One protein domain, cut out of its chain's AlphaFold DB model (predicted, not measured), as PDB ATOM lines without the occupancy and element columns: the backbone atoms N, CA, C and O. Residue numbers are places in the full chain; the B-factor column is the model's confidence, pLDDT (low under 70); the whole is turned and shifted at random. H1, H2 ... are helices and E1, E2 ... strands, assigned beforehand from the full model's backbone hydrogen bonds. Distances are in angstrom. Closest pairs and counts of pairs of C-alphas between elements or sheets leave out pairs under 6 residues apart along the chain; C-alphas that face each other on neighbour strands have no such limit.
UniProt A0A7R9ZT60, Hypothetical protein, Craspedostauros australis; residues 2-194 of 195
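AT A GLANCE: This is residues 2 to 194 of the 195 residues of the protein "Hypothetical protein" of Craspedostauros australis (UniProt A0A7R9ZT60). Two strongly twisted sheets lie partly face to face, E3 of the one over E6 of the other, and the chain passes between them where E4 runs on into E5. The long helix H1 runs along the longest axis and grazes the two sheets with its residues 22 to 29, while its residues 2 to 10 stick out free of the body; the short H3 lies at the opposite end. The 193 printed residues, with three named helices and nine named strands in the order H1, H2, E1 to E9, H3, are of the mixed class. One sheet, E1 E2 E6 E4 in that order, is antiparallel; the other is branched at E7, its neighbour pairs antiparallel. The whole is only just compact, close to loose, with a radius of gyration of the C-alphas of 19.1 A and spans of 72 by 35 by 33 A, while the body without its free stretches spans 57 by 35 by 29 A.

IN THESE COORDINATES: H1, residues 2 to 29, begins at C-alpha 2 (-37.461, -11.881, 6.345) and is 40.7 A long. H2 is residues 36 to 39. E1, residues 67 to 75, is 26.2 A long, and E2, residues 78 to 86, 25.5 A. E3, residues 94 to 106, is 32.2 A long and bends by 53 degrees at residue 97. E4 is residues 111 to 117, E5 119 to 122. E6, residues 127 to 136, is 28.5 A long, and E7, residues 144 to 157, 41.1 A. E8 is residues 178 to 183, E9 187 to 190. H3, residues 191 to 194, ends at C-alpha 194 (-38.045, -46.848, -48.717).

HOW THE PARTS SIT: E7 has E3 on one side, with N 150 and O 102 2.8 A apart, and E8 and E9 on the other, with N 151 and O 182, and N 145 and O 189, each 2.8 A apart. E5 pairs with E3 at N 96 and O 122, 2.9 A. In the other sheet E1 and E2 form a hairpin, with N 71 and O 82 2.9 A apart; E2 pairs with E6 at N 81 and O 132, 2.8 A, and E6 with E4 at N 133 and O 115, 2.8 A. Between the sheets, the closest C-alphas of E3 and E6 are those of Ala 100 and Ala 130, 5.7 A apart. H1 only grazes both sheets; its C-alpha of Leu 26 is 5.1 A from that of Gly 128 in E6. H2 and H3 only graze the sheet E1 E2 E6 E4, at closest 7.4 A between the C-alphas of Gln 37 and Val 117 and 6.2 A between those of Phe 74 and Phe 194. In H1 every O i to N i+4 pair is within hydrogen-bond range; H2 and H3 are too short for such a pair.

THE WHOLE: The two C-alphas farthest apart, of Arg 2 and Glu 142, are 73.0 A apart. The printed part has no cut. The links H2 to E1 and E7 to E8 are long; in the first, residues 48 to 49 and 53 to 54 pair antiparallel with E1, and in the second, residues 169 to 174 stand free. Mean pLDDT of the printed part is 88.5, and residues 167 to 177 are under 70.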
ATOM      1  N   ARG A   2     -38.476 -11.926   7.436       74.00
ATOM      2  CA  ARG A   2     -37.461 -11.881   6.345       74.00
ATOM      3  C   ARG A   2     -36.983 -13.263   5.861       74.00
ATOM      4  O   ARG A   2     -36.974 -13.504   4.664       74.00
ATOM      5  N   LEU A   3     -36.678 -14.188   6.776       75.75
ATOM      6  CA  LEU A   3     -36.257 -15.557   6.423       75.75
ATOM      7  C   LEU A   3     -37.331 -16.337   5.644       75.75
ATOM      8  O   LEU A   3     -37.004 -17.096   4.741       75.75
ATOM      9  N   THR A   4     -38.610 -16.103   5.951       79.00
ATOM     10  CA  THR A   4     -39.757 -16.712   5.261       79.00
ATOM     11  C   THR A   4     -39.892 -16.218   3.818       79.00
ATOM     12  O   THR A   4     -40.236 -16.992   2.936       79.00
ATOM     13  N   VAL A   5     -39.598 -14.937   3.570       83.19
ATOM     14  CA  VAL A   5     -39.628 -14.345   2.221       83.19
ATOM     15  C   VAL A   5     -38.434 -14.813   1.387       83.19
ATOM     16  O   VAL A   5     -38.575 -15.123   0.208       83.19
ATOM     17  N   VAL A   6     -37.248 -14.912   1.991       84.88
ATOM     18  CA  VAL A   6     -36.061 -15.424   1.290       84.88
ATOM     19  C   VAL A   6     -36.244 -16.898   0.920       84.88
ATOM     20  O   VAL A   6     -35.935 -17.293  -0.204       84.88
ATOM     21  N   SER A   7     -36.788 -17.715   1.826       83.25
ATOM     22  CA  SER A   7     -37.025 -19.133   1.545       83.25
ATOM     23  C   SER A   7     -38.111 -19.356   0.490       83.25
ATOM     24  O   SER A   7     -37.947 -20.237  -0.357       83.25
ATOM     25  N   SER A   8     -39.179 -18.550   0.473       82.38
ATOM     26  CA  SER A   8     -40.196 -18.627  -0.583       82.38
ATOM     27  C   SER A   8     -39.633 -18.231  -1.951       82.38
ATOM     28  O   SER A   8     -39.895 -18.921  -2.937       82.38
ATOM     29  N   LEU A   9     -38.789 -17.196  -2.009       87.50
ATOM     30  CA  LEU A   9     -38.134 -16.764  -3.244       87.50
ATOM     31  C   LEU A   9     -37.188 -17.837  -3.805       87.50
ATOM     32  O   LEU A   9     -37.211 -18.119  -5.003       87.50
ATOM     33  N   LEU A  10     -36.382 -18.469  -2.944       88.69
ATOM     34  CA  LEU A  10     -35.487 -19.559  -3.347       88.69
ATOM     35  C   LEU A  10     -36.263 -20.767  -3.878       88.69
ATOM     36  O   LEU A  10     -35.885 -21.319  -4.912       88.69
ATOM     37  N   ARG A  11     -37.367 -21.148  -3.219       84.38
ATOM     38  CA  ARG A  11     -38.250 -22.223  -3.699       84.38
ATOM     39  C   ARG A  11     -38.852 -21.887  -5.059       84.38
ATOM     40  O   ARG A  11     -38.786 -22.718  -5.957       84.38
ATOM     41  N   SER A  12     -39.367 -20.671  -5.233       85.12
ATOM     42  CA  SER A  12     -39.915 -20.214  -6.514       85.12
ATOM     43  C   SER A  12     -38.867 -20.274  -7.632       85.12
ATOM     44  O   SER A  12     -39.122 -20.847  -8.691       85.12
ATOM     45  N   LYS A  13     -37.647 -19.781  -7.376       88.69
ATOM     46  CA  LYS A  13     -36.544 -19.843  -8.345       88.69
ATOM     47  C   LYS A  13     -36.152 -21.284  -8.683       88.69
ATOM     48  O   LYS A  13     -35.898 -21.582  -9.848       88.69
ATOM     49  N   TYR A  14     -36.101 -22.165  -7.686       87.56
ATOM     50  CA  TYR A  14     -35.811 -23.584  -7.892       87.56
ATOM     51  C   TYR A  14     -36.866 -24.257  -8.780       87.56
ATOM     52  O   TYR A  14     -36.500 -24.929  -9.742       87.56
ATOM     53  N   VAL A  15     -38.157 -24.031  -8.507       86.06
ATOM     54  CA  VAL A  15     -39.264 -24.575  -9.315       86.06
ATOM     55  C   VAL A  15     -39.165 -24.092 -10.764       86.06
ATOM     56  O   VAL A  15     -39.154 -24.917 -11.672       86.06
ATOM     57  N   ALA A  16     -38.960 -22.790 -10.982       87.19
ATOM     58  CA  ALA A  16     -38.831 -22.228 -12.328       87.19
ATOM     59  C   ALA A  16     -37.610 -22.769 -13.100       87.19
ATOM     60  O   ALA A  16     -37.666 -22.974 -14.310       87.19
ATOM     61  N   LEU A  17     -36.479 -23.001 -12.422       90.81
ATOM     62  CA  LEU A  17     -35.298 -23.604 -13.053       90.81
ATOM     63  C   LEU A  17     -35.525 -25.076 -13.404       90.81
ATOM     64  O   LEU A  17     -35.093 -25.519 -14.467       90.81
ATOM     65  N   LYS A  18     -36.211 -25.821 -12.533       87.50
ATOM     66  CA  LYS A  18     -36.575 -27.219 -12.778       87.50
ATOM     67  C   LYS A  18     -37.515 -27.350 -13.978       87.50
ATOM     68  O   LYS A  18     -37.313 -28.238 -14.804       87.50
ATOM     69  N   GLU A  19     -38.494 -26.459 -14.096       86.88
ATOM     70  CA  GLU A  19     -39.400 -26.381 -15.248       86.88
ATOM     71  C   GLU A  19     -38.622 -26.121 -16.544       86.88
ATOM     72  O   GLU A  19     -38.643 -26.954 -17.447       86.88
ATOM     73  N   LYS A  20     -37.795 -25.065 -16.585       91.00
ATOM     74  CA  LYS A  20     -36.953 -24.749 -17.756       91.00
ATOM     75  C   LYS A  20     -36.016 -25.885 -18.157       91.00
ATOM     76  O   LYS A  20     -35.802 -26.115 -19.346       91.00
ATOM     77  N   LEU A  21     -35.427 -26.574 -17.179       91.31
ATOM     78  CA  LEU A  21     -34.582 -27.738 -17.438       91.31
ATOM     79  C   LEU A  21     -35.396 -28.872 -18.069       91.31
ATOM     80  O   LEU A  21     -34.938 -29.475 -19.036       91.31
ATOM     81  N   THR A  22     -36.596 -29.133 -17.547       89.94
ATOM     82  CA  THR A  22     -37.496 -30.168 -18.069       89.94
ATOM     83  C   THR A  22     -37.912 -29.848 -19.505       89.94
ATOM     84  O   THR A  22     -37.782 -30.702 -20.378       89.94
ATOM     85  N   ASP A  23     -38.303 -28.607 -19.792       91.25
ATOM     86  CA  ASP A  23     -38.679 -28.177 -21.144       91.25
ATOM     87  C   ASP A  23     -37.513 -28.287 -22.131       91.25
ATOM     88  O   ASP A  23     -37.674 -28.768 -23.256       91.25
ATOM     89  N   ALA A  24     -36.310 -27.885 -21.710       92.75
ATOM     90  CA  ALA A  24     -35.109 -28.020 -22.526       92.75
ATOM     91  C   ALA A  24     -34.785 -29.495 -22.816       92.75
ATOM     92  O   ALA A  24     -34.422 -29.829 -23.945       92.75
ATOM     93  N   GLN A  25     -34.954 -30.381 -21.829       92.81
ATOM     94  CA  GLN A  25     -34.775 -31.826 -21.996       92.81
ATOM     95  C   GLN A  25     -35.813 -32.425 -22.952       92.81
ATOM     96  O   GLN A  25     -35.438 -33.184 -23.844       92.81
ATOM     97  N   LEU A  26     -37.090 -32.053 -22.822       94.75
ATOM     98  CA  LEU A  26     -38.159 -32.503 -23.720       94.75
ATOM     99  C   LEU A  26     -37.917 -32.033 -25.158       94.75
ATOM    100  O   LEU A  26     -38.027 -32.826 -26.097       94.75
ATOM    101  N   LYS A  27     -37.508 -30.771 -25.338       93.75
ATOM    102  CA  LYS A  27     -37.161 -30.211 -26.650       93.75
ATOM    103  C   LYS A  27     -35.941 -30.896 -27.266       93.75
ATOM    104  O   LYS A  27     -35.951 -31.189 -28.458       93.75
ATOM    105  N   ALA A  28     -34.909 -31.169 -26.472       91.75
ATOM    106  CA  ALA A  28     -33.732 -31.908 -26.920       91.75
ATOM    107  C   ALA A  28     -34.101 -33.338 -27.347       91.75
ATOM    108  O   ALA A  28     -33.714 -33.777 -28.428       91.75
ATOM    109  N   GLN A  29     -34.913 -34.037 -26.548       92.06
ATOM    110  CA  GLN A  29     -35.394 -35.385 -26.858       92.06
ATOM    111  C   GLN A  29     -36.301 -35.426 -28.101       92.06
ATOM    112  O   GLN A  29     -36.393 -36.462 -28.755       92.06
ATOM    113  N   ALA A  30     -36.945 -34.316 -28.465       91.62
ATOM    114  CA  ALA A  30     -37.742 -34.212 -29.685       91.62
ATOM    115  C   ALA A  30     -36.920 -34.123 -30.982       91.62
ATOM    116  O   ALA A  30     -37.506 -34.147 -32.064       91.62
ATOM    117  N   SER A  31     -35.587 -34.071 -30.904       91.62
ATOM    118  CA  SER A  31     -34.705 -34.083 -32.072       91.62
ATOM    119  C   SER A  31     -34.060 -35.453 -32.294       91.62
ATOM    120  O   SER A  31     -33.359 -35.969 -31.421       91.62
ATOM    121  N   LEU A  32     -34.217 -35.995 -33.505       87.62
ATOM    122  CA  LEU A  32     -33.650 -37.283 -33.917       87.62
ATOM    123  C   LEU A  32     -32.124 -37.362 -33.703       87.62
ATOM    124  O   LEU A  32     -31.613 -38.385 -33.254       87.62
ATOM    125  N   HIS A  33     -31.398 -36.273 -33.976       87.75
ATOM    126  CA  HIS A  33     -29.928 -36.242 -33.922       87.75
ATOM    127  C   HIS A  33     -29.360 -36.092 -32.504       87.75
ATOM    128  O   HIS A  33     -28.161 -36.293 -32.287       87.75
ATOM    129  N   VAL A  34     -30.199 -35.708 -31.540       89.50
ATOM    130  CA  VAL A  34     -29.780 -35.442 -30.157       89.50
ATOM    131  C   VAL A  34     -29.969 -36.672 -29.274       89.50
ATOM    132  O   VAL A  34     -29.172 -36.893 -28.362       89.50
ATOM    133  N   VAL A  35     -30.985 -37.494 -29.546       91.31
ATOM    134  CA  VAL A  35     -31.294 -38.691 -28.753       91.31
ATOM    135  C   VAL A  35     -30.173 -39.733 -28.899       91.31
ATOM    136  O   VAL A  35     -29.999 -40.279 -29.991       91.31
ATOM    137  N   PRO A  36     -29.434 -40.081 -27.824       90.81
ATOM    138  CA  PRO A  36     -28.262 -40.957 -27.918       90.81
ATOM    139  C   PRO A  36     -28.555 -42.329 -28.528       90.81
ATOM    140  O   PRO A  36     -27.777 -42.811 -29.345       90.81
ATOM    141  N   GLN A  37     -29.696 -42.927 -28.175       91.81
ATOM    142  CA  GLN A  37     -30.124 -44.236 -28.677       91.81
ATOM    143  C   GLN A  37     -30.425 -44.223 -30.182       91.81
ATOM    144  O   GLN A  37     -30.258 -45.239 -30.851       91.81
ATOM    145  N   LEU A  38     -30.879 -43.087 -30.720       92.12
ATOM    146  CA  LEU A  38     -31.130 -42.929 -32.155       92.12
ATOM    147  C   LEU A  38     -29.832 -42.583 -32.881       92.12
ATOM    148  O   LEU A  38     -29.545 -43.136 -33.939       92.12
ATOM    149  N   LYS A  39     -28.989 -41.748 -32.264       91.19
ATOM    150  CA  LYS A  39     -27.662 -41.414 -32.782       91.19
ATOM    151  C   LYS A  39     -26.777 -42.653 -32.932       91.19
ATOM    152  O   LYS A  39     -26.093 -42.775 -33.941       91.19
ATOM    153  N   SER A  40     -26.824 -43.596 -31.987       91.50
ATOM    154  CA  SER A  40     -26.039 -44.839 -32.063       91.50
ATOM    155  C   SER A  40     -26.398 -45.737 -33.248       91.50
ATOM    156  O   SER A  40     -25.596 -46.589 -33.617       91.50
ATOM    157  N   LEU A  41     -27.574 -45.553 -33.857       90.81
ATOM    158  CA  LEU A  41     -27.979 -46.299 -35.048       90.81
ATOM    159  C   LEU A  41     -27.357 -45.761 -36.344       90.81
ATOM    160  O   LEU A  41     -27.446 -46.438 -37.364       90.81
ATOM    161  N   ASN A  42     -26.741 -44.570 -36.319       91.44
ATOM    162  CA  ASN A  42     -26.111 -43.935 -37.483       91.44
ATOM    163  C   ASN A  42     -27.007 -43.951 -38.738       91.44
ATOM    164  O   ASN A  42     -26.555 -44.282 -39.831       91.44
ATOM    165  N   LEU A  43     -28.288 -43.605 -38.574       90.25
ATOM    166  CA  LEU A  43     -29.290 -43.692 -39.644       90.25
ATOM    167  C   LEU A  43     -29.054 -42.703 -40.799       90.25
ATOM    168  O   LEU A  43     -29.589 -42.910 -41.883       90.25
ATOM    169  N   GLY A  44     -28.254 -41.653 -40.576       90.88
ATOM    170  CA  GLY A  44     -28.123 -40.531 -41.505       90.88
ATOM    171  C   GLY A  44     -29.366 -39.642 -41.493       90.88
ATOM    172  O   GLY A  44     -30.066 -39.565 -40.479       90.88
ATOM    173  N   ASP A  45     -29.627 -38.979 -42.616       93.06
ATOM    174  CA  ASP A  45     -30.841 -38.192 -42.824       93.06
ATOM    175  C   ASP A  45     -31.965 -39.063 -43.405       93.06
ATOM    176  O   ASP A  45     -31.694 -40.000 -44.166       93.06
ATOM    177  N   PRO A  46     -33.233 -38.794 -43.049       95.62
ATOM    178  CA  PRO A  46     -34.356 -39.524 -43.617       95.62
ATOM    179  C   PRO A  46     -34.482 -39.247 -45.119       95.62
ATOM    180  O   PRO A  46     -34.348 -38.103 -45.552       95.62
ATOM    181  N   ILE A  47     -34.830 -40.280 -45.894       96.81
ATOM    182  CA  ILE A  47     -35.194 -40.169 -47.319       96.81
ATOM    183  C   ILE A  47     -36.356 -39.184 -47.452       96.81
ATOM    184  O   ILE A  47     -36.327 -38.256 -48.255       96.81
ATOM    185  N   HIS A  48     -37.378 -39.374 -46.616       96.06
ATOM    186  CA  HIS A  48     -38.471 -38.431 -46.457       96.06
ATOM    187  C   HIS A  48     -39.168 -38.624 -45.107       96.06
ATOM    188  O   HIS A  48     -38.914 -39.569 -44.356       96.06
ATOM    189  N   SER A  49     -40.059 -37.692 -44.779       97.44
ATOM    190  CA  SER A  49     -40.894 -37.743 -43.579       97.44
ATOM    191  C   SER A  49     -42.334 -37.394 -43.925       97.44
ATOM    192  O   SER A  49     -42.582 -36.553 -44.791       97.44
ATOM    193  N   THR A  50     -43.295 -38.024 -43.258       97.81
ATOM    194  CA  THR A  50     -44.712 -37.720 -43.490       97.81
ATOM    195  C   THR A  50     -45.115 -36.394 -42.863       97.81
ATOM    196  O   THR A  50     -44.476 -35.891 -41.938       97.81
ATOM    197  N   LYS A  51     -46.251 -35.846 -43.308       96.88
ATOM    198  CA  LYS A  51     -46.925 -34.799 -42.536       96.88
ATOM    199  C   LYS A  51     -47.378 -35.366 -41.178       96.88
ATOM    200  O   LYS A  51     -47.690 -36.559 -41.110       96.88
ATOM    201  N   PRO A  52     -47.430 -34.539 -40.120       96.88
ATOM    202  CA  PRO A  52     -47.953 -34.967 -38.830       96.88
ATOM    203  C   PRO A  52     -49.427 -35.373 -38.935       96.88
ATOM    204  O   PRO A  52     -50.237 -34.628 -39.491       96.88
ATOM    205  N   ILE A  53     -49.777 -36.537 -38.389       95.50
ATOM    206  CA  ILE A  53     -51.151 -37.060 -38.352       95.50
ATOM    207  C   ILE A  53     -51.600 -37.268 -36.906       95.50
ATOM    208  O   ILE A  53     -50.820 -37.718 -36.071       95.50
ATOM    209  N   LYS A  54     -52.858 -36.957 -36.580       94.88
ATOM    210  CA  LYS A  54     -53.399 -37.279 -35.251       94.88
ATOM    211  C   LYS A  54     -53.490 -38.791 -35.116       94.88
ATOM    212  O   LYS A  54     -54.041 -39.422 -36.007       94.88
ATOM    213  N   ALA A  55     -52.981 -39.350 -34.022       93.19
ATOM    214  CA  ALA A  55     -52.988 -40.797 -33.791       93.19
ATOM    215  C   ALA A  55     -54.376 -41.349 -33.438       93.19
ATOM    216  O   ALA A  55     -54.564 -42.556 -33.350       93.19
ATOM    217  N   ARG A  56     -55.337 -40.458 -33.187       88.50
ATOM    218  CA  ARG A  56     -56.688 -40.792 -32.772       88.50
ATOM    219  C   ARG A  56     -57.687 -40.119 -33.715       88.50
ATOM    220  O   ARG A  56     -57.575 -38.904 -33.926       88.50
ATOM    221  N   PRO A  57     -58.679 -40.857 -34.238       79.12
ATOM    222  CA  PRO A  57     -59.760 -40.253 -34.999       79.12
ATOM    223  C   PRO A  57     -60.607 -39.358 -34.087       79.12
ATOM    224  O   PRO A  57     -60.714 -39.584 -32.879       79.12
ATOM    225  N   SER A  58     -61.243 -38.337 -34.661       73.00
ATOM    226  CA  SER A  58     -62.066 -37.382 -33.902       73.00
ATOM    227  C   SER A  58     -63.209 -38.046 -33.132       73.00
ATOM    228  O   SER A  58     -63.589 -37.548 -32.078       73.00
ATOM    229  N   SER A  59     -63.719 -39.180 -33.618       72.06
ATOM    230  CA  SER A  59     -64.769 -39.978 -32.973       72.06
ATOM    231  C   SER A  59     -64.350 -40.599 -31.640       72.06
ATOM    232  O   SER A  59     -65.211 -40.871 -30.810       72.06
ATOM    233  N   SER A  60     -63.049 -40.801 -31.420       73.88
ATOM    234  CA  SER A  60     -62.523 -41.426 -30.203       73.88
ATOM    235  C   SER A  60     -61.841 -40.420 -29.275       73.88
ATOM    236  O   SER A  60     -61.335 -40.827 -28.231       73.88
ATOM    237  N   ALA A  61     -61.767 -39.132 -29.640       73.06
ATOM    238  CA  ALA A  61     -61.084 -38.093 -28.865       73.06
ATOM    239  C   ALA A  61     -61.649 -37.976 -27.438       73.06
ATOM    240  O   ALA A  61     -62.859 -37.897 -27.246       73.06
ATOM    241  N   SER A  62     -60.769 -37.928 -26.435       80.25
ATOM    242  CA  SER A  62     -61.155 -37.702 -25.039       80.25
ATOM    243  C   SER A  62     -60.333 -36.576 -24.442       80.25
ATOM    244  O   SER A  62     -59.110 -36.571 -24.563       80.25
ATOM    245  N   SER A  63     -60.986 -35.691 -23.693       81.94
ATOM    246  CA  SER A  63     -60.326 -34.640 -22.912       81.94
ATOM    247  C   SER A  63     -59.526 -35.173 -21.713       81.94
ATOM    248  O   SER A  63     -58.866 -34.397 -21.021       81.94
ATOM    249  N   THR A  64     -59.588 -36.481 -21.440       84.19
ATOM    250  CA  THR A  64     -58.837 -37.142 -20.363       84.19
ATOM    251  C   THR A  64     -57.563 -37.836 -20.844       84.19
ATOM    252  O   THR A  64     -56.703 -38.150 -20.014       84.19
ATOM    253  N   PHE A  65     -57.396 -38.049 -22.150       88.56
ATOM    254  CA  PHE A  65     -56.198 -38.651 -22.741       88.56
ATOM    255  C   PHE A  65     -55.203 -37.571 -23.184       88.56
ATOM    256  O   PHE A  65     -55.599 -36.420 -23.361       88.56
ATOM    257  N   PRO A  66     -53.899 -37.885 -23.270       92.31
ATOM    258  CA  PRO A  66     -52.960 -36.988 -23.924       92.31
ATOM    259  C   PRO A  66     -53.249 -36.893 -25.427       92.31
ATOM    260  O   PRO A  66     -53.685 -37.859 -26.052       92.31
ATOM    261  N   ASP A  67     -52.933 -35.749 -26.025       93.38
ATOM    262  CA  ASP A  67     -52.925 -35.622 -27.479       93.38
ATOM    263  C   ASP A  67     -51.675 -36.282 -28.059       93.38
ATOM    264  O   ASP A  67     -50.557 -36.026 -27.604       93.38
ATOM    265  N   VAL A  68     -51.855 -37.090 -29.106       95.81
ATOM    266  CA  VAL A  68     -50.766 -37.784 -29.800       95.81
ATOM    267  C   VAL A  68     -50.802 -37.452 -31.285       95.81
ATOM    268  O   VAL A  68     -51.812 -37.650 -31.966       95.81
ATOM    269  N   THR A  69     -49.676 -36.969 -31.799       96.88
ATOM    270  CA  THR A  69     -49.448 -36.746 -33.229       96.88
ATOM    271  C   THR A  69     -48.264 -37.583 -33.690       96.88
ATOM    272  O   THR A  69     -47.230 -37.606 -33.030       96.88
ATOM    273  N   ILE A  70     -48.405 -38.264 -34.823       98.00
ATOM    274  CA  ILE A  70     -47.395 -39.163 -35.371       98.00
ATOM    275  C   ILE A  70     -46.741 -38.553 -36.606       98.00
ATOM    276  O   ILE A  70     -47.425 -38.047 -37.497       98.00
ATOM    277  N   VAL A  71     -45.417 -38.669 -36.678       98.12
ATOM    278  CA  VAL A  71     -44.621 -38.467 -37.893       98.12
ATOM    279  C   VAL A  71     -43.832 -39.747 -38.163       98.12
ATOM    280  O   VAL A  71     -43.234 -40.316 -37.249       98.12
ATOM    281  N   LYS A  72     -43.840 -40.218 -39.412       98.12
ATOM    282  CA  LYS A  72     -43.035 -41.361 -39.859       98.12
ATOM    283  C   LYS A  72     -41.838 -40.827 -40.638       98.12
ATOM    284  O   LYS A  72     -42.028 -40.070 -41.589       98.12
ATOM    285  N   HIS A  73     -40.636 -41.219 -40.241       97.62
ATOM    286  CA  HIS A  73     -39.387 -40.893 -40.924       97.62
ATOM    287  C   HIS A  73     -38.840 -42.154 -41.584       97.62
ATOM    288  O   HIS A  73     -38.603 -43.155 -40.903       97.62
ATOM    289  N   PHE A  74     -38.645 -42.107 -42.895       97.81
ATOM    290  CA  PHE A  74     -38.208 -43.259 -43.672       97.81
ATOM    291  C   PHE A  74     -36.711 -43.196 -43.951       97.81
ATOM    292  O   PHE A  74     -36.184 -42.166 -44.365       97.81
ATOM    293  N   PHE A  75     -36.041 -44.319 -43.733       96.94
ATOM    294  CA  PHE A  75     -34.632 -44.562 -44.029       96.94
ATOM    295  C   PHE A  75     -34.537 -45.838 -44.865       96.94
ATOM    296  O   PHE A  75     -35.427 -46.677 -44.750       96.94
ATOM    297  N   PRO A  76     -33.443 -46.088 -45.604       95.38
ATOM    298  CA  PRO A  76     -33.370 -47.227 -46.527       95.38
ATOM    299  C   PRO A  76     -33.687 -48.602 -45.909       95.38
ATOM    300  O   PRO A  76     -34.121 -49.513 -46.603       95.38
ATOM    301  N   ARG A  77     -33.447 -48.776 -44.600       95.44
ATOM    302  CA  ARG A  77     -33.697 -50.034 -43.865       95.44
ATOM    303  C   ARG A  77     -34.411 -49.846 -42.527       95.44
ATOM    304  O   ARG A  77     -34.391 -50.748 -41.692       95.44
ATOM    305  N   HIS A  78     -34.979 -48.668 -42.285       97.25
ATOM    306  CA  HIS A  78     -35.672 -48.374 -41.033       97.25
ATOM    307  C   HIS A  78     -36.845 -47.437 -41.272       97.25
ATOM    308  O   HIS A  78     -36.779 -46.548 -42.118       97.25
ATOM    309  N   VAL A  79     -37.879 -47.572 -40.454       97.50
ATOM    310  CA  VAL A  79     -38.854 -46.502 -40.251       97.50
ATOM    311  C   VAL A  79     -38.793 -46.077 -38.791       97.50
ATOM    312  O   VAL A  79     -38.833 -46.901 -37.876       97.50
ATOM    313  N   VAL A  80     -38.632 -44.777 -38.565       97.81
ATOM    314  CA  VAL A  80     -38.627 -44.186 -37.229       97.81
ATOM    315  C   VAL A  80     -39.939 -43.451 -37.036       97.81
ATOM    316  O   VAL A  80     -40.253 -42.507 -37.759       97.81
ATOM    317  N   ILE A  81     -40.710 -43.886 -36.050       98.19
ATOM    318  CA  ILE A  81     -41.971 -43.274 -35.661       98.19
ATOM    319  C   ILE A  81     -41.694 -42.284 -34.531       98.19
ATOM    320  O   ILE A  81     -41.249 -42.669 -33.446       98.19
ATOM    321  N   GLN A  82     -41.972 -41.010 -34.795       97.94
ATOM    322  CA  GLN A  82     -41.998 -39.946 -33.803       97.94
ATOM    323  C   GLN A  82     -43.431 -39.773 -33.301       97.94
ATOM    324  O   GLN A  82     -44.297 -39.291 -34.031       97.94
ATOM    325  N   ALA A  83     -43.676 -40.131 -32.046       98.06
ATOM    326  CA  ALA A  83     -44.924 -39.840 -31.360       98.06
ATOM    327  C   ALA A  83     -44.763 -38.568 -30.528       98.06
ATOM    328  O   ALA A  83     -44.147 -38.575 -29.461       98.06
ATOM    329  N   ILE A  84     -45.308 -37.466 -31.031       97.69
ATOM    330  CA  ILE A  84     -45.367 -36.177 -30.345       97.69
ATOM    331  C   ILE A  84     -46.565 -36.220 -29.400       97.69
ATOM    332  O   ILE A  84     -47.711 -36.256 -29.848       97.69
ATOM    333  N   VAL A  85     -46.294 -36.232 -28.099       96.94
ATOM    334  CA  VAL A  85     -47.299 -36.382 -27.044       96.94
ATOM    335  C   VAL A  85     -47.413 -35.088 -26.256       96.94
ATOM    336  O   VAL A  85     -46.402 -34.570 -25.781       96.94
ATOM    337  N   THR A  86     -48.636 -34.596 -26.074       95.19
ATOM    338  CA  THR A  86     -48.939 -33.429 -25.236       95.19
ATOM    339  C   THR A  86     -49.858 -33.842 -24.093       95.19
ATOM    340  O   THR A  86     -50.950 -34.357 -24.317       95.19
ATOM    341  N   ASN A  87     -49.442 -33.612 -22.846       93.50
ATOM    342  CA  ASN A  87     -50.273 -33.892 -21.671       93.50
ATOM    343  C   ASN A  87     -51.173 -32.687 -21.364       93.50
ATOM    344  O   ASN A  87     -50.940 -31.942 -20.414       93.50
ATOM    345  N   ASN A  88     -52.192 -32.480 -22.189       86.81
ATOM    346  CA  ASN A  88     -53.132 -31.360 -22.102       86.81
ATOM    347  C   ASN A  88     -54.511 -31.748 -21.559       86.81
ATOM    348  O   ASN A  88     -55.466 -30.991 -21.723       86.81
ATOM    349  N   ALA A  89     -54.640 -32.911 -20.924       79.75
ATOM    350  CA  ALA A  89     -55.930 -33.306 -20.389       79.75
ATOM    351  C   ALA A  89     -56.441 -32.332 -19.331       79.75
ATOM    352  O   ALA A  89     -55.670 -31.764 -18.547       79.75
ATOM    353  N   ASN A  90     -57.766 -32.248 -19.246       77.88
ATOM    354  CA  ASN A  90     -58.510 -31.410 -18.303       77.88
ATOM    355  C   ASN A  90     -58.487 -31.950 -16.858       77.88
ATOM    356  O   ASN A  90     -59.443 -31.807 -16.102       77.88
ATOM    357  N   VAL A  91     -57.397 -32.616 -16.482       74.44
ATOM    358  CA  VAL A  91     -57.164 -33.177 -15.157       74.44
ATOM    359  C   VAL A  91     -55.867 -32.573 -14.638       74.44
ATOM    360  O   VAL A  91     -54.776 -33.000 -15.025       74.44
ATOM    361  N   ASP A  92     -56.001 -31.554 -13.790       72.62
ATOM    362  CA  ASP A  92     -54.872 -30.936 -13.096       72.62
ATOM    363  C   ASP A  92     -54.219 -31.928 -12.117       72.62
ATOM    364  O   ASP A  92     -54.804 -32.938 -11.722       72.62
ATOM    365  N   GLY A  93     -52.978 -31.643 -11.717       81.50
ATOM    366  CA  GLY A  93     -52.277 -32.450 -10.711       81.50
ATOM    367  C   GLY A  93     -51.788 -33.803 -11.225       81.50
ATOM    368  O   GLY A  93     -51.561 -34.717 -10.431       81.50
ATOM    369  N   ARG A  94     -51.597 -33.948 -12.545       87.25
ATOM    370  CA  ARG A  94     -51.032 -35.165 -13.141       87.25
ATOM    371  C   ARG A  94     -49.810 -34.907 -14.022       87.25
ATOM    372  O   ARG A  94     -49.806 -34.010 -14.863       87.25
ATOM    373  N   ALA A  95     -48.814 -35.774 -13.905       90.81
ATOM    374  CA  ALA A  95     -47.765 -35.953 -14.906       90.81
ATOM    375  C   ALA A  95     -47.886 -37.349 -15.526       90.81
ATOM    376  O   ALA A  95     -48.440 -38.260 -14.907       90.81
ATOM    377  N   LEU A  96     -47.358 -37.532 -16.733       93.06
ATOM    378  CA  LEU A  96     -47.256 -38.853 -17.350       93.06
ATOM    379  C   LEU A  96     -45.816 -39.354 -17.231       93.06
ATOM    380  O   LEU A  96     -44.879 -38.690 -17.662       93.06
ATOM    381  N   GLY A  97     -45.628 -40.512 -16.617       92.94
ATOM    382  CA  GLY A  97     -44.355 -41.210 -16.523       92.94
ATOM    383  C   GLY A  97     -44.202 -42.247 -17.630       92.94
ATOM    384  O   GLY A  97     -45.178 -42.874 -18.036       92.94
ATOM    385  N   ASN A  98     -42.961 -42.446 -18.075       94.31
ATOM    386  CA  ASN A  98     -42.558 -43.492 -19.018       94.31
ATOM    387  C   ASN A  98     -43.482 -43.610 -20.248       94.31
ATOM    388  O   ASN A  98     -43.927 -44.702 -20.595       94.31
ATOM    389  N   VAL A  99     -43.778 -42.477 -20.884       97.06
ATOM    390  CA  VAL A  99     -44.641 -42.409 -22.065       97.06
ATOM    391  C   VAL A  99     -43.912 -43.044 -23.245       97.06
ATOM    392  O   VAL A  99     -42.911 -42.506 -23.722       97.06
ATOM    393  N   ALA A 100     -44.397 -44.187 -23.710       97.88
ATOM    394  CA  ALA A 100     -43.806 -44.970 -24.781       97.88
ATOM    395  C   ALA A 100     -44.820 -45.181 -25.904       97.88
ATOM    396  O   ALA A 100     -45.940 -45.619 -25.655       97.88
ATOM    397  N   PHE A 101     -44.398 -44.931 -27.140       97.88
ATOM    398  CA  PHE A 101     -45.106 -45.421 -28.314       97.88
ATOM    399  C   PHE A 101     -44.632 -46.842 -28.621       97.88
ATOM    400  O   PHE A 101     -43.426 -47.122 -28.599       97.88
ATOM    401  N   VAL A 102     -45.576 -47.740 -28.868       97.44
ATOM    402  CA  VAL A 102     -45.317 -49.158 -29.105       97.44
ATOM    403  C   VAL A 102     -46.069 -49.590 -30.352       97.44
ATOM    404  O   VAL A 102     -47.268 -49.374 -30.456       97.44
ATOM    405  N   VAL A 103     -45.358 -50.233 -31.274       97.06
ATOM    406  CA  VAL A 103     -45.988 -51.077 -32.289       97.06
ATOM    407  C   VAL A 103     -46.180 -52.445 -31.648       97.06
ATOM    408  O   VAL A 103     -45.193 -53.108 -31.318       97.06
ATOM    409  N   ALA A 104     -47.430 -52.789 -31.356       93.56
ATOM    410  CA  ALA A 104     -47.803 -54.031 -30.691       93.56
ATOM    411  C   ALA A 104     -47.743 -55.215 -31.661       93.56
ATOM    412  O   ALA A 104     -47.262 -56.284 -31.290       93.56
ATOM    413  N   GLU A 105     -48.164 -54.987 -32.903       92.81
ATOM    414  CA  GLU A 105     -48.206 -55.990 -33.961       92.81
ATOM    415  C   GLU A 105     -47.897 -55.342 -35.318       92.81
ATOM    416  O   GLU A 105     -48.170 -54.161 -35.537       92.81
ATOM    417  N   SER A 106     -47.293 -56.124 -36.210       94.19
ATOM    418  CA  SER A 106     -47.078 -55.789 -37.616       94.19
ATOM    419  C   SER A 106     -47.706 -56.897 -38.447       94.19
ATOM    420  O   SER A 106     -47.455 -58.070 -38.174       94.19
ATOM    421  N   SER A 107     -48.466 -56.537 -39.480       94.06
ATOM    422  CA  SER A 107     -49.006 -57.511 -40.438       94.06
ATOM    423  C   SER A 107     -47.928 -58.165 -41.311       94.06
ATOM    424  O   SER A 107     -48.229 -59.078 -42.070       94.06
ATOM    425  N   GLU A 108     -46.690 -57.670 -41.243       90.56
ATOM    426  CA  GLU A 108     -45.569 -58.057 -42.097       90.56
ATOM    427  C   GLU A 108     -44.339 -58.411 -41.260       90.56
ATOM    428  O   GLU A 108     -43.875 -57.608 -40.441       90.56
ATOM    429  N   GLU A 109     -43.738 -59.577 -41.519       91.06
ATOM    430  CA  GLU A 109     -42.493 -59.989 -40.856       91.06
ATOM    431  C   GLU A 109     -41.309 -59.092 -41.240       91.06
ATOM    432  O   GLU A 109     -40.344 -58.961 -40.483       91.06
ATOM    433  N   ALA A 110     -41.393 -58.450 -42.407       93.12
ATOM    434  CA  ALA A 110     -40.370 -57.566 -42.947       93.12
ATOM    435  C   ALA A 110     -40.194 -56.259 -42.154       93.12
ATOM    436  O   ALA A 110     -39.199 -55.569 -42.381       93.12
ATOM    437  N   ILE A 111     -41.117 -55.922 -41.242       95.38
ATOM    438  CA  ILE A 111     -41.022 -54.758 -40.357       95.38
ATOM    439  C   ILE A 111     -41.073 -55.214 -38.901       95.38
ATOM    440  O   ILE A 111     -42.077 -55.760 -38.455       95.38
ATOM    441  N   GLN A 112     -40.003 -54.960 -38.143       94.81
ATOM    442  CA  GLN A 112     -39.887 -55.422 -36.756       94.81
ATOM    443  C   GLN A 112     -39.444 -54.306 -35.803       94.81
ATOM    444  O   GLN A 112     -38.550 -53.528 -36.143       94.81
ATOM    445  N   PRO A 113     -40.000 -54.222 -34.580       94.19
ATOM    446  CA  PRO A 113     -39.527 -53.282 -33.572       94.19
ATOM    447  C   PRO A 113     -38.063 -53.517 -33.186       94.19
ATOM    448  O   PRO A 113     -37.678 -54.617 -32.801       94.19
ATOM    449  N   ALA A 114     -37.255 -52.457 -33.226       94.25
ATOM    450  CA  ALA A 114     -35.835 -52.494 -32.880       94.25
ATOM    451  C   ALA A 114     -35.532 -51.717 -31.589       94.25
ATOM    452  O   ALA A 114     -34.981 -52.265 -30.636       94.25
ATOM    453  N   ILE A 115     -35.900 -50.431 -31.531       95.44
ATOM    454  CA  ILE A 115     -35.600 -49.549 -30.389       95.44
ATOM    455  C   ILE A 115     -36.842 -48.757 -29.995       95.44
ATOM    456  O   ILE A 115     -37.619 -48.321 -30.839       95.44
ATOM    457  N   ARG A 116     -37.007 -48.521 -28.691       96.31
ATOM    458  CA  ARG A 116     -37.998 -47.585 -28.150       96.31
ATOM    459  C   ARG A 116     -37.317 -46.578 -27.239       96.31
ATOM    460  O   ARG A 116     -36.520 -46.960 -26.382       96.31
ATOM    461  N   VAL A 117     -37.661 -45.305 -27.396       96.94
ATOM    462  CA  VAL A 117     -37.177 -44.221 -26.538       96.94
ATOM    463  C   VAL A 117     -38.381 -43.521 -25.908       96.94
ATOM    464  O   VAL A 117     -39.024 -42.706 -26.572       96.94
ATOM    465  N   PRO A 118     -38.724 -43.843 -24.649       97.38
ATOM    466  CA  PRO A 118     -39.859 -43.230 -23.974       97.38
ATOM    467  C   PRO A 118     -39.538 -41.820 -23.464       97.38
ATOM    468  O   PRO A 118     -38.384 -41.488 -23.177       97.38
ATOM    469  N   ILE A 119     -40.570 -41.002 -23.262       96.19
ATOM    470  CA  ILE A 119     -40.476 -39.780 -22.454       96.19
ATOM    471  C   ILE A 119     -40.521 -40.201 -20.986       96.19
ATOM    472  O   ILE A 119     -41.484 -40.822 -20.534       96.19
ATOM    473  N   ARG A 120     -39.473 -39.883 -20.222       92.44
ATOM    474  CA  ARG A 120     -39.378 -40.316 -18.819       92.44
ATOM    475  C   ARG A 120     -40.461 -39.696 -17.946       92.44
ATOM    476  O   ARG A 120     -41.099 -40.418 -17.185       92.44
ATOM    477  N   VAL A 121     -40.655 -38.388 -18.071       91.62
ATOM    478  CA  VAL A 121     -41.683 -37.622 -17.366       91.62
ATOM    479  C   VAL A 121     -42.195 -36.544 -18.312       91.62
ATOM    480  O   VAL A 121     -41.400 -35.809 -18.890       91.62
ATOM    481  N   LEU A 122     -43.512 -36.447 -18.450       93.94
ATOM    482  CA  LEU A 122     -44.213 -35.437 -19.227       93.94
ATOM    483  C   LEU A 122     -45.152 -34.659 -18.287       93.94
ATOM    484  O   LEU A 122     -46.213 -35.175 -17.913       93.94
ATOM    485  N   PRO A 123     -44.757 -33.451 -17.845       92.06
ATOM    486  CA  PRO A 123     -45.571 -32.605 -16.974       92.06
ATOM    487  C   PRO A 123     -46.927 -32.239 -17.583       92.06
ATOM    488  O   PRO A 123     -47.152 -32.391 -18.782       92.06
ATOM    489  N   HIS A 124     -47.845 -31.746 -16.752       89.62
ATOM    490  CA  HIS A 124     -49.094 -31.156 -17.238       89.62
ATOM    491  C   HIS A 124     -48.807 -29.962 -18.151       89.62
ATOM    492  O   HIS A 124     -47.896 -29.185 -17.877       89.62
ATOM    493  N   LYS A 125     -49.571 -29.837 -19.240       89.62
ATOM    494  CA  LYS A 125     -49.440 -28.807 -20.289       89.62
ATOM    495  C   LYS A 125     -48.101 -28.795 -21.040       89.62
ATOM    496  O   LYS A 125     -47.874 -27.893 -21.839       89.62
ATOM    497  N   ALA A 126     -47.255 -29.806 -20.851       92.56
ATOM    498  CA  ALA A 126     -46.015 -29.969 -21.600       92.56
ATOM    499  C   ALA A 126     -46.182 -30.945 -22.776       92.56
ATOM    500  O   ALA A 126     -47.063 -31.815 -22.775       92.56
ATOM    501  N   GLY A 127     -45.296 -30.806 -23.766       95.19
ATOM    502  CA  GLY A 127     -45.188 -31.684 -24.927       95.19
ATOM    503  C   GLY A 127     -43.785 -32.271 -25.074       95.19
ATOM    504  O   GLY A 127     -42.797 -31.631 -24.716       95.19
ATOM    505  N   GLY A 128     -43.687 -33.485 -25.609       96.56
ATOM    506  CA  GLY A 128     -42.413 -34.156 -25.886       96.56
ATOM    507  C   GLY A 128     -42.547 -35.225 -26.967       96.56
ATOM    508  O   GLY A 128     -43.646 -35.474 -27.456       96.56
ATOM    509  N   ALA A 129     -41.437 -35.870 -27.336       97.44
ATOM    510  CA  ALA A 129     -41.446 -36.953 -28.320       97.44
ATOM    511  C   ALA A 129     -41.010 -38.292 -27.713       97.44
ATOM    512  O   ALA A 129     -39.924 -38.409 -27.131       97.44
ATOM    513  N   ALA A 130     -41.850 -39.308 -27.896       97.75
ATOM    514  CA  ALA A 130     -41.473 -40.706 -27.761       97.75
ATOM    515  C   ALA A 130     -41.117 -41.263 -29.144       97.75
ATOM    516  O   ALA A 130     -41.717 -40.878 -30.147       97.75
ATOM    517  N   TRP A 131     -40.151 -42.176 -29.199       98.06
ATOM    518  CA  TRP A 131     -39.659 -42.732 -30.459       98.06
ATOM    519  C   TRP A 131     -39.810 -44.245 -30.498       98.06
ATOM    520  O   TRP A 131     -39.521 -44.925 -29.510       98.06
ATOM    521  N   CYS A 132     -40.188 -44.769 -31.658       97.81
ATOM    522  CA  CYS A 132     -40.149 -46.194 -31.960       97.81
ATOM    523  C   CYS A 132     -39.430 -46.400 -33.292       97.81
ATOM    524  O   CYS A 132     -39.826 -45.852 -34.313       97.81
ATOM    525  N   VAL A 133     -38.338 -47.153 -33.266       97.81
ATOM    526  CA  VAL A 133     -37.571 -47.531 -34.451       97.81
ATOM    527  C   VAL A 133     -37.987 -48.933 -34.843       97.81
ATOM    528  O   VAL A 133     -37.914 -49.841 -34.010       97.81
ATOM    529  N   LEU A 134     -38.358 -49.106 -36.104       97.88
ATOM    530  CA  LEU A 134     -38.590 -50.406 -36.713       97.88
ATOM    531  C   LEU A 134     -37.482 -50.666 -37.738       97.88
ATOM    532  O   LEU A 134     -37.163 -49.784 -38.543       97.88
ATOM    533  N   SER A 135     -36.890 -51.858 -37.711       96.62
ATOM    534  CA  SER A 135     -36.097 -52.351 -38.834       96.62
ATOM    535  C   SER A 135     -37.041 -52.737 -39.968       96.62
ATOM    536  O   SER A 135     -38.149 -53.213 -39.724       96.62
ATOM    537  N   ALA A 136     -36.612 -52.503 -41.205       96.19
ATOM    538  CA  ALA A 136     -37.393 -52.802 -42.393       96.19
ATOM    539  C   ALA A 136     -36.546 -53.544 -43.430       96.19
ATOM    540  O   ALA A 136     -35.375 -53.216 -43.652       96.19
ATOM    541  N   LEU A 137     -37.162 -54.519 -44.096       95.62
ATOM    542  CA  LEU A 137     -36.627 -55.224 -45.262       95.62
ATOM    543  C   LEU A 137     -37.561 -54.982 -46.459       95.62
ATOM    544  O   LEU A 137     -38.362 -55.860 -46.779       95.62
ATOM    545  N   PRO A 138     -37.476 -53.818 -47.133       91.88
ATOM    546  CA  PRO A 138     -38.471 -53.397 -48.125       91.88
ATOM    547  C   PRO A 138     -38.653 -54.392 -49.274       91.88
ATOM    548  O   PRO A 138     -39.771 -54.621 -49.721       91.88
ATOM    549  N   GLN A 139     -37.572 -55.058 -49.693       92.06
ATOM    550  CA  GLN A 139     -37.600 -56.106 -50.721       92.06
ATOM    551  C   GLN A 139     -38.406 -57.364 -50.345       92.06
ATOM    552  O   GLN A 139     -38.611 -58.220 -51.199       92.06
ATOM    553  N   ARG A 140     -38.811 -57.515 -49.077       92.38
ATOM    554  CA  ARG A 140     -39.629 -58.636 -48.583       92.38
ATOM    555  C   ARG A 140     -41.063 -58.225 -48.238       92.38
ATOM    556  O   ARG A 140     -41.792 -59.064 -47.737       92.38
ATOM    557  N   MET A 141     -41.440 -56.962 -48.448       91.94
ATOM    558  CA  MET A 141     -42.792 -56.474 -48.162       91.94
ATOM    559  C   MET A 141     -43.720 -56.692 -49.360       91.94
ATOM    560  O   MET A 141     -43.366 -56.307 -50.480       91.94
ATOM    561  N   GLU A 142     -44.937 -57.182 -49.130       86.62
ATOM    562  CA  GLU A 142     -45.959 -57.377 -50.170       86.62
ATOM    563  C   GLU A 142     -46.810 -56.106 -50.378       86.62
ATOM    564  O   GLU A 142     -48.036 -56.120 -50.451       86.62
ATOM    565  N   GLY A 143     -46.136 -54.958 -50.488       87.25
ATOM    566  CA  GLY A 143     -46.752 -53.655 -50.762       87.25
ATOM    567  C   GLY A 143     -46.977 -52.803 -49.515       87.25
ATOM    568  O   GLY A 143     -46.357 -51.742 -49.407       87.25
ATOM    569  N   THR A 144     -47.808 -53.255 -48.571       93.81
ATOM    570  CA  THR A 144     -48.186 -52.460 -47.387       93.81
ATOM    571  C   THR A 144     -48.151 -53.289 -46.110       93.81
ATOM    572  O   THR A 144     -48.775 -54.338 -46.029       93.81
ATOM    573  N   ALA A 145     -47.486 -52.761 -45.085       95.12
ATOM    574  CA  ALA A 145     -47.570 -53.255 -43.719       95.12
ATOM    575  C   ALA A 145     -48.540 -52.398 -42.900       95.12
ATOM    576  O   ALA A 145     -48.454 -51.164 -42.925       95.12
ATOM    577  N   THR A 146     -49.404 -53.047 -42.128       96.69
ATOM    578  CA  THR A 146     -50.271 -52.413 -41.133       96.69
ATOM    579  C   THR A 146     -49.675 -52.627 -39.750       96.69
ATOM    580  O   THR A 146     -49.309 -53.745 -39.385       96.69
ATOM    581  N   LEU A 147     -49.547 -51.543 -38.988       97.38
ATOM    582  CA  LEU A 147     -48.940 -51.535 -37.663       97.38
ATOM    583  C   LEU A 147     -49.997 -51.218 -36.608       97.38
ATOM    584  O   LEU A 147     -50.502 -50.091 -36.571       97.38
ATOM    585  N   THR A 148     -50.255 -52.164 -35.712       96.56
ATOM    586  CA  THR A 148     -51.123 -51.959 -34.548       96.56
ATOM    587  C   THR A 148     -50.371 -51.139 -33.511       96.56
ATOM    588  O   THR A 148     -49.296 -51.537 -33.045       96.56
ATOM    589  N   CYS A 149     -50.898 -49.965 -33.165       96.81
ATOM    590  CA  CYS A 149     -50.163 -48.958 -32.404       96.81
ATOM    591  C   CYS A 149     -50.778 -48.693 -31.029       96.81
ATOM    592  O   CYS A 149     -51.985 -48.542 -30.880       96.81
ATOM    593  N   GLU A 150     -49.923 -48.544 -30.020       96.38
ATOM    594  CA  GLU A 150     -50.321 -48.255 -28.646       96.38
ATOM    595  C   GLU A 150     -49.488 -47.115 -28.053       96.38
ATOM    596  O   GLU A 150     -48.267 -47.032 -28.244       96.38
ATOM    597  N   LEU A 151     -50.128 -46.282 -27.232       97.00
ATOM    598  CA  LEU A 151     -49.445 -45.431 -26.268       97.00
ATOM    599  C   LEU A 151     -49.497 -46.084 -24.886       97.00
ATOM    600  O   LEU A 151     -50.566 -46.336 -24.334       97.00
ATOM    601  N   ARG A 152     -48.332 -46.321 -24.286       96.81
ATOM    602  CA  ARG A 152     -48.214 -46.837 -22.918       96.81
ATOM    603  C   ARG A 152     -47.656 -45.752 -22.017       96.81
ATOM    604  O   ARG A 152     -46.620 -45.173 -22.332       96.81
ATOM    605  N   TYR A 153     -48.312 -45.467 -20.901       95.12
ATOM    606  CA  TYR A 153     -47.848 -44.444 -19.963       95.12
ATOM    607  C   TYR A 153     -48.372 -44.690 -18.550       95.12
ATOM    608  O   TYR A 153     -49.373 -45.371 -18.348       95.12
ATOM    609  N   THR A 154     -47.717 -44.100 -17.557       92.88
ATOM    610  CA  THR A 154     -48.134 -44.156 -16.152       92.88
ATOM    611  C   THR A 154     -48.628 -42.787 -15.709       92.88
ATOM    612  O   THR A 154     -47.899 -41.808 -15.805       92.88
ATOM    613  N   VAL A 155     -49.850 -42.684 -15.195       91.25
ATOM    614  CA  VAL A 155     -50.342 -41.439 -14.586       91.25
ATOM    615  C   VAL A 155     -49.750 -41.305 -13.188       91.25
ATOM    616  O   VAL A 155     -49.971 -42.162 -12.331       91.25
ATOM    617  N   LEU A 156     -49.015 -40.218 -12.967       89.19
ATOM    618  CA  LEU A 156     -48.383 -39.855 -11.704       89.19
ATOM    619  C   LEU A 156     -49.149 -38.687 -11.081       89.19
ATOM    620  O   LEU A 156     -49.292 -37.639 -11.710       89.19
ATOM    621  N   ALA A 157     -49.611 -38.856  -9.842       87.50
ATOM    622  CA  ALA A 157     -50.206 -37.767  -9.075       87.50
ATOM    623  C   ALA A 157     -49.103 -36.798  -8.624       87.50
ATOM    624  O   ALA A 157     -48.118 -37.224  -8.010       87.50
ATOM    625  N   ILE A 158     -49.260 -35.512  -8.932       84.00
ATOM    626  CA  ILE A 158     -48.300 -34.461  -8.593       84.00
ATOM    627  C   ILE A 158     -48.981 -33.311  -7.860       84.00
ATOM    628  O   ILE A 158     -50.135 -32.973  -8.116       84.00
ATOM    629  N   ASP A 159     -48.236 -32.684  -6.962       82.00
ATOM    630  CA  ASP A 159     -48.613 -31.414  -6.371       82.00
ATOM    631  C   ASP A 159     -48.548 -30.332  -7.456       82.00
ATOM    632  O   ASP A 159     -47.513 -30.138  -8.098       82.00
ATOM    633  N   THR A 160     -49.652 -29.621  -7.672       77.94
ATOM    634  CA  THR A 160     -49.775 -28.617  -8.743       77.94
ATOM    635  C   THR A 160     -48.884 -27.397  -8.534       77.94
ATOM    636  O   THR A 160     -48.601 -26.682  -9.491       77.94
ATOM    637  N   THR A 161     -48.418 -27.159  -7.305       75.69
ATOM    638  CA  THR A 161     -47.604 -25.987  -6.956       75.69
ATOM    639  C   THR A 161     -46.110 -26.256  -7.136       75.69
ATOM    640  O   THR A 161     -45.348 -25.375  -7.529       75.69
ATOM    641  N   THR A 162     -45.667 -27.471  -6.826       71.44
ATOM    642  CA  THR A 162     -44.248 -27.854  -6.785       71.44
ATOM    643  C   THR A 162     -43.853 -28.816  -7.904       71.44
ATOM    644  O   THR A 162     -42.659 -29.038  -8.132       71.44
ATOM    645  N   GLY A 163     -44.832 -29.428  -8.581       72.44
ATOM    646  CA  GLY A 163     -44.616 -30.514  -9.536       72.44
ATOM    647  C   GLY A 163     -43.986 -31.757  -8.896       72.44
ATOM    648  O   GLY A 163     -43.401 -32.584  -9.597       72.44
ATOM    649  N   ALA A 164     -44.010 -31.858  -7.562       74.00
ATOM    650  CA  ALA A 164     -43.483 -33.003  -6.836       74.00
ATOM    651  C   ALA A 164     -44.506 -34.149  -6.853       74.00
ATOM    652  O   ALA A 164     -45.699 -33.884  -6.714       74.00
ATOM    653  N   PRO A 165     -44.074 -35.412  -6.995       70.69
ATOM    654  CA  PRO A 165     -44.967 -36.553  -6.826       70.69
ATOM    655  C   PRO A 165     -45.646 -36.524  -5.451       70.69
ATOM    656  O   PRO A 165     -44.975 -36.326  -4.438       70.69
ATOM    657  N   LEU A 166     -46.962 -36.747  -5.413       72.94
ATOM    658  CA  LEU A 166     -47.734 -36.821  -4.165       72.94
ATOM    659  C   LEU A 166     -47.521 -38.149  -3.414       72.94
ATOM    660  O   LEU A 166     -47.826 -38.239  -2.229       72.94
ATOM    661  N   SER A 167     -46.954 -39.159  -4.079       60.88
ATOM    662  CA  SER A 167     -46.675 -40.479  -3.510       60.88
ATOM    663  C   SER A 167     -45.165 -40.704  -3.371       60.88
ATOM    664  O   SER A 167     -44.486 -41.006  -4.351       60.88
ATOM    665  N   PHE A 168     -44.633 -40.597  -2.148       49.28
ATOM    666  CA  PHE A 168     -43.315 -41.127  -1.778       49.28
ATOM    667  C   PHE A 168     -43.509 -42.480  -1.084       49.28
ATOM    668  O   PHE A 168     -43.645 -42.556   0.134       49.28
ATOM    669  N   GLY A 169     -43.568 -43.561  -1.857       44.06
ATOM    670  CA  GLY A 169     -43.665 -44.914  -1.316       44.06
ATOM    671  C   GLY A 169     -42.293 -45.487  -0.974       44.06
ATOM    672  O   GLY A 169     -41.733 -46.246  -1.760       44.06
ATOM    673  N   LEU A 170     -41.752 -45.163   0.202       38.41
ATOM    674  CA  LEU A 170     -40.728 -46.004   0.830       38.41
ATOM    675  C   LEU A 170     -41.373 -47.367   1.142       38.41
ATOM    676  O   LEU A 170     -42.119 -47.495   2.105       38.41
ATOM    677  N   GLY A 171     -41.103 -48.375   0.309       36.47
ATOM    678  CA  GLY A 171     -41.267 -49.782   0.691       36.47
ATOM    679  C   GLY A 171     -42.505 -50.541   0.202       36.47
ATOM    680  O   GLY A 171     -42.731 -51.636   0.703       36.47
ATOM    681  N   ASN A 172     -43.279 -50.052  -0.778       35.12
ATOM    682  CA  ASN A 172     -44.336 -50.870  -1.396       35.12
ATOM    683  C   ASN A 172     -44.350 -50.719  -2.936       35.12
ATOM    684  O   ASN A 172     -44.659 -49.629  -3.431       35.12
ATOM    685  N   PRO A 173     -44.041 -51.774  -3.721       45.34
ATOM    686  CA  PRO A 173     -43.863 -51.677  -5.179       45.34
ATOM    687  C   PRO A 173     -45.156 -51.350  -5.953       45.34
ATOM    688  O   PRO A 173     -45.094 -51.046  -7.141       45.34
ATOM    689  N   GLY A 174     -46.318 -51.362  -5.284       42.09
ATOM    690  CA  GLY A 174     -47.638 -51.077  -5.863       42.09
ATOM    691  C   GLY A 174     -48.139 -49.627  -5.759       42.09
ATOM    692  O   GLY A 174     -49.297 -49.381  -6.071       42.09
ATOM    693  N   SER A 175     -47.318 -48.662  -5.319       47.75
ATOM    694  CA  SER A 175     -47.726 -47.245  -5.147       47.75
ATOM    695  C   SER A 175     -47.341 -46.309  -6.314       47.75
ATOM    696  O   SER A 175     -47.507 -45.090  -6.233       47.75
ATOM    697  N   ASN A 176     -46.852 -46.872  -7.423       60.09
ATOM    698  CA  ASN A 176     -46.248 -46.149  -8.546       60.09
ATOM    699  C   ASN A 176     -47.260 -45.799  -9.650       60.09
ATOM    700  O   ASN A 176     -47.194 -46.352 -10.743       60.09
ATOM    701  N   GLY A 177     -48.187 -44.876  -9.384       69.56
ATOM    702  CA  GLY A 177     -49.145 -44.403 -10.394       69.56
ATOM    703  C   GLY A 177     -50.012 -45.510 -11.019       69.56
ATOM    704  O   GLY A 177     -49.958 -46.673 -10.628       69.56
ATOM    705  N   ARG A 178     -50.855 -45.159 -11.994       84.38
ATOM    706  CA  ARG A 178     -51.644 -46.147 -12.754       84.38
ATOM    707  C   ARG A 178     -51.139 -46.206 -14.185       84.38
ATOM    708  O   ARG A 178     -51.104 -45.176 -14.852       84.38
ATOM    709  N   THR A 179     -50.757 -47.392 -14.648       90.38
ATOM    710  CA  THR A 179     -50.367 -47.613 -16.045       90.38
ATOM    711  C   THR A 179     -51.602 -47.746 -16.922       90.38
ATOM    712  O   THR A 179     -52.568 -48.419 -16.560       90.38
ATOM    713  N   PHE A 180     -51.553 -47.092 -18.072       91.69
ATOM    714  CA  PHE A 180     -52.551 -47.136 -19.122       91.69
ATOM    715  C   PHE A 180     -51.893 -47.643 -20.400       91.69
ATOM    716  O   PHE A 180     -50.735 -47.325 -20.690       91.69
ATOM    717  N   ILE A 181     -52.658 -48.440 -21.131       94.44
ATOM    718  CA  ILE A 181     -52.393 -48.810 -22.513       94.44
ATOM    719  C   ILE A 181     -53.554 -48.214 -23.293       94.44
ATOM    720  O   ILE A 181     -54.716 -48.455 -22.971       94.44
ATOM    721  N   GLU A 182     -53.218 -47.360 -24.239       92.56
ATOM    722  CA  GLU A 182     -54.157 -46.662 -25.093       92.56
ATOM    723  C   GLU A 182     -53.934 -47.142 -26.520       92.56
ATOM    724  O   GLU A 182     -52.864 -46.918 -27.083       92.56
ATOM    725  N   GLU A 183     -54.940 -47.796 -27.089       93.19
ATOM    726  CA  GLU A 183     -54.948 -48.164 -28.502       93.19
ATOM    727  C   GLU A 183     -55.062 -46.899 -29.357       93.19
ATOM    728  O   GLU A 183     -55.921 -46.034 -29.136       93.19
ATOM    729  N   LEU A 184     -54.150 -46.777 -30.313       94.56
ATOM    730  CA  LEU A 184     -54.120 -45.716 -31.307       94.56
ATOM    731  C   LEU A 184     -54.617 -46.278 -32.639       94.56
ATOM    732  O   LEU A 184     -54.753 -47.485 -32.806       94.56
ATOM    733  N   GLN A 185     -54.885 -45.402 -33.604       94.00
ATOM    734  CA  GLN A 185     -55.191 -45.864 -34.953       94.00
ATOM    735  C   GLN A 185     -53.991 -46.612 -35.549       94.00
ATOM    736  O   GLN A 185     -52.833 -46.225 -35.328       94.00
ATOM    737  N   ASP A 186     -54.284 -47.623 -36.358       95.44
ATOM    738  CA  ASP A 186     -53.261 -48.362 -37.080       95.44
ATOM    739  C   ASP A 186     -52.516 -47.459 -38.064       95.44
ATOM    740  O   ASP A 186     -53.054 -46.488 -38.614       95.44
ATOM    741  N   LEU A 187     -51.243 -47.776 -38.283       96.50
ATOM    742  CA  LEU A 187     -50.395 -47.046 -39.214       96.50
ATOM    743  C   LEU A 187     -50.033 -47.919 -40.403       96.50
ATOM    744  O   LEU A 187     -49.481 -49.000 -40.248       96.50
ATOM    745  N   GLU A 188     -50.248 -47.384 -41.598       96.31
ATOM    746  CA  GLU A 188     -49.813 -48.025 -42.835       96.31
ATOM    747  C   GLU A 188     -48.383 -47.608 -43.202       96.31
ATOM    748  O   GLU A 188     -48.005 -46.424 -43.136       96.31
ATOM    749  N   VAL A 189     -47.583 -48.579 -43.629       96.44
ATOM    750  CA  VAL A 189     -46.231 -48.390 -44.153       96.44
ATOM    751  C   VAL A 189     -46.119 -49.075 -45.508       96.44
ATOM    752  O   VAL A 189     -46.213 -50.290 -45.611       96.44
ATOM    753  N   PHE A 190     -45.880 -48.282 -46.549       95.31
ATOM    754  CA  PHE A 190     -45.757 -48.759 -47.923       95.31
ATOM    755  C   PHE A 190     -44.295 -49.051 -48.264       95.31
ATOM    756  O   PHE A 190     -43.407 -48.278 -47.895       95.31
ATOM    757  N   SER A 191     -44.034 -50.129 -49.002       93.50
ATOM    758  CA  SER A 191     -42.681 -50.500 -49.449       93.50
ATOM    759  C   SER A 191     -42.043 -49.426 -50.340       93.50
ATOM    760  O   SER A 191     -40.835 -49.201 -50.285       93.50
ATOM    761  N   SER A 192     -42.863 -48.690 -51.095       93.50
ATOM    762  CA  SER A 192     -42.436 -47.566 -51.935       93.50
ATOM    763  C   SER A 192     -41.851 -46.392 -51.148       93.50
ATOM    764  O   SER A 192     -41.149 -45.573 -51.726       93.50
ATOM    765  N   HIS A 193     -42.091 -46.303 -49.836       94.75
ATOM    766  CA  HIS A 193     -41.545 -45.234 -49.000       94.75
ATOM    767  C   HIS A 193     -40.053 -45.412 -48.656       94.75
ATOM    768  O   HIS A 193     -39.450 -44.519 -48.060       94.75
ATOM    769  N   PHE A 194     -39.451 -46.550 -49.003       93.38
ATOM    770  CA  PHE A 194     -38.045 -46.848 -48.717       93.38
ATOM    771  C   PHE A 194     -37.091 -46.543 -49.883       93.38
ATOM    772  O   PHE A 194     -35.899 -46.841 -49.772       93.38
TER     773      PHE A 194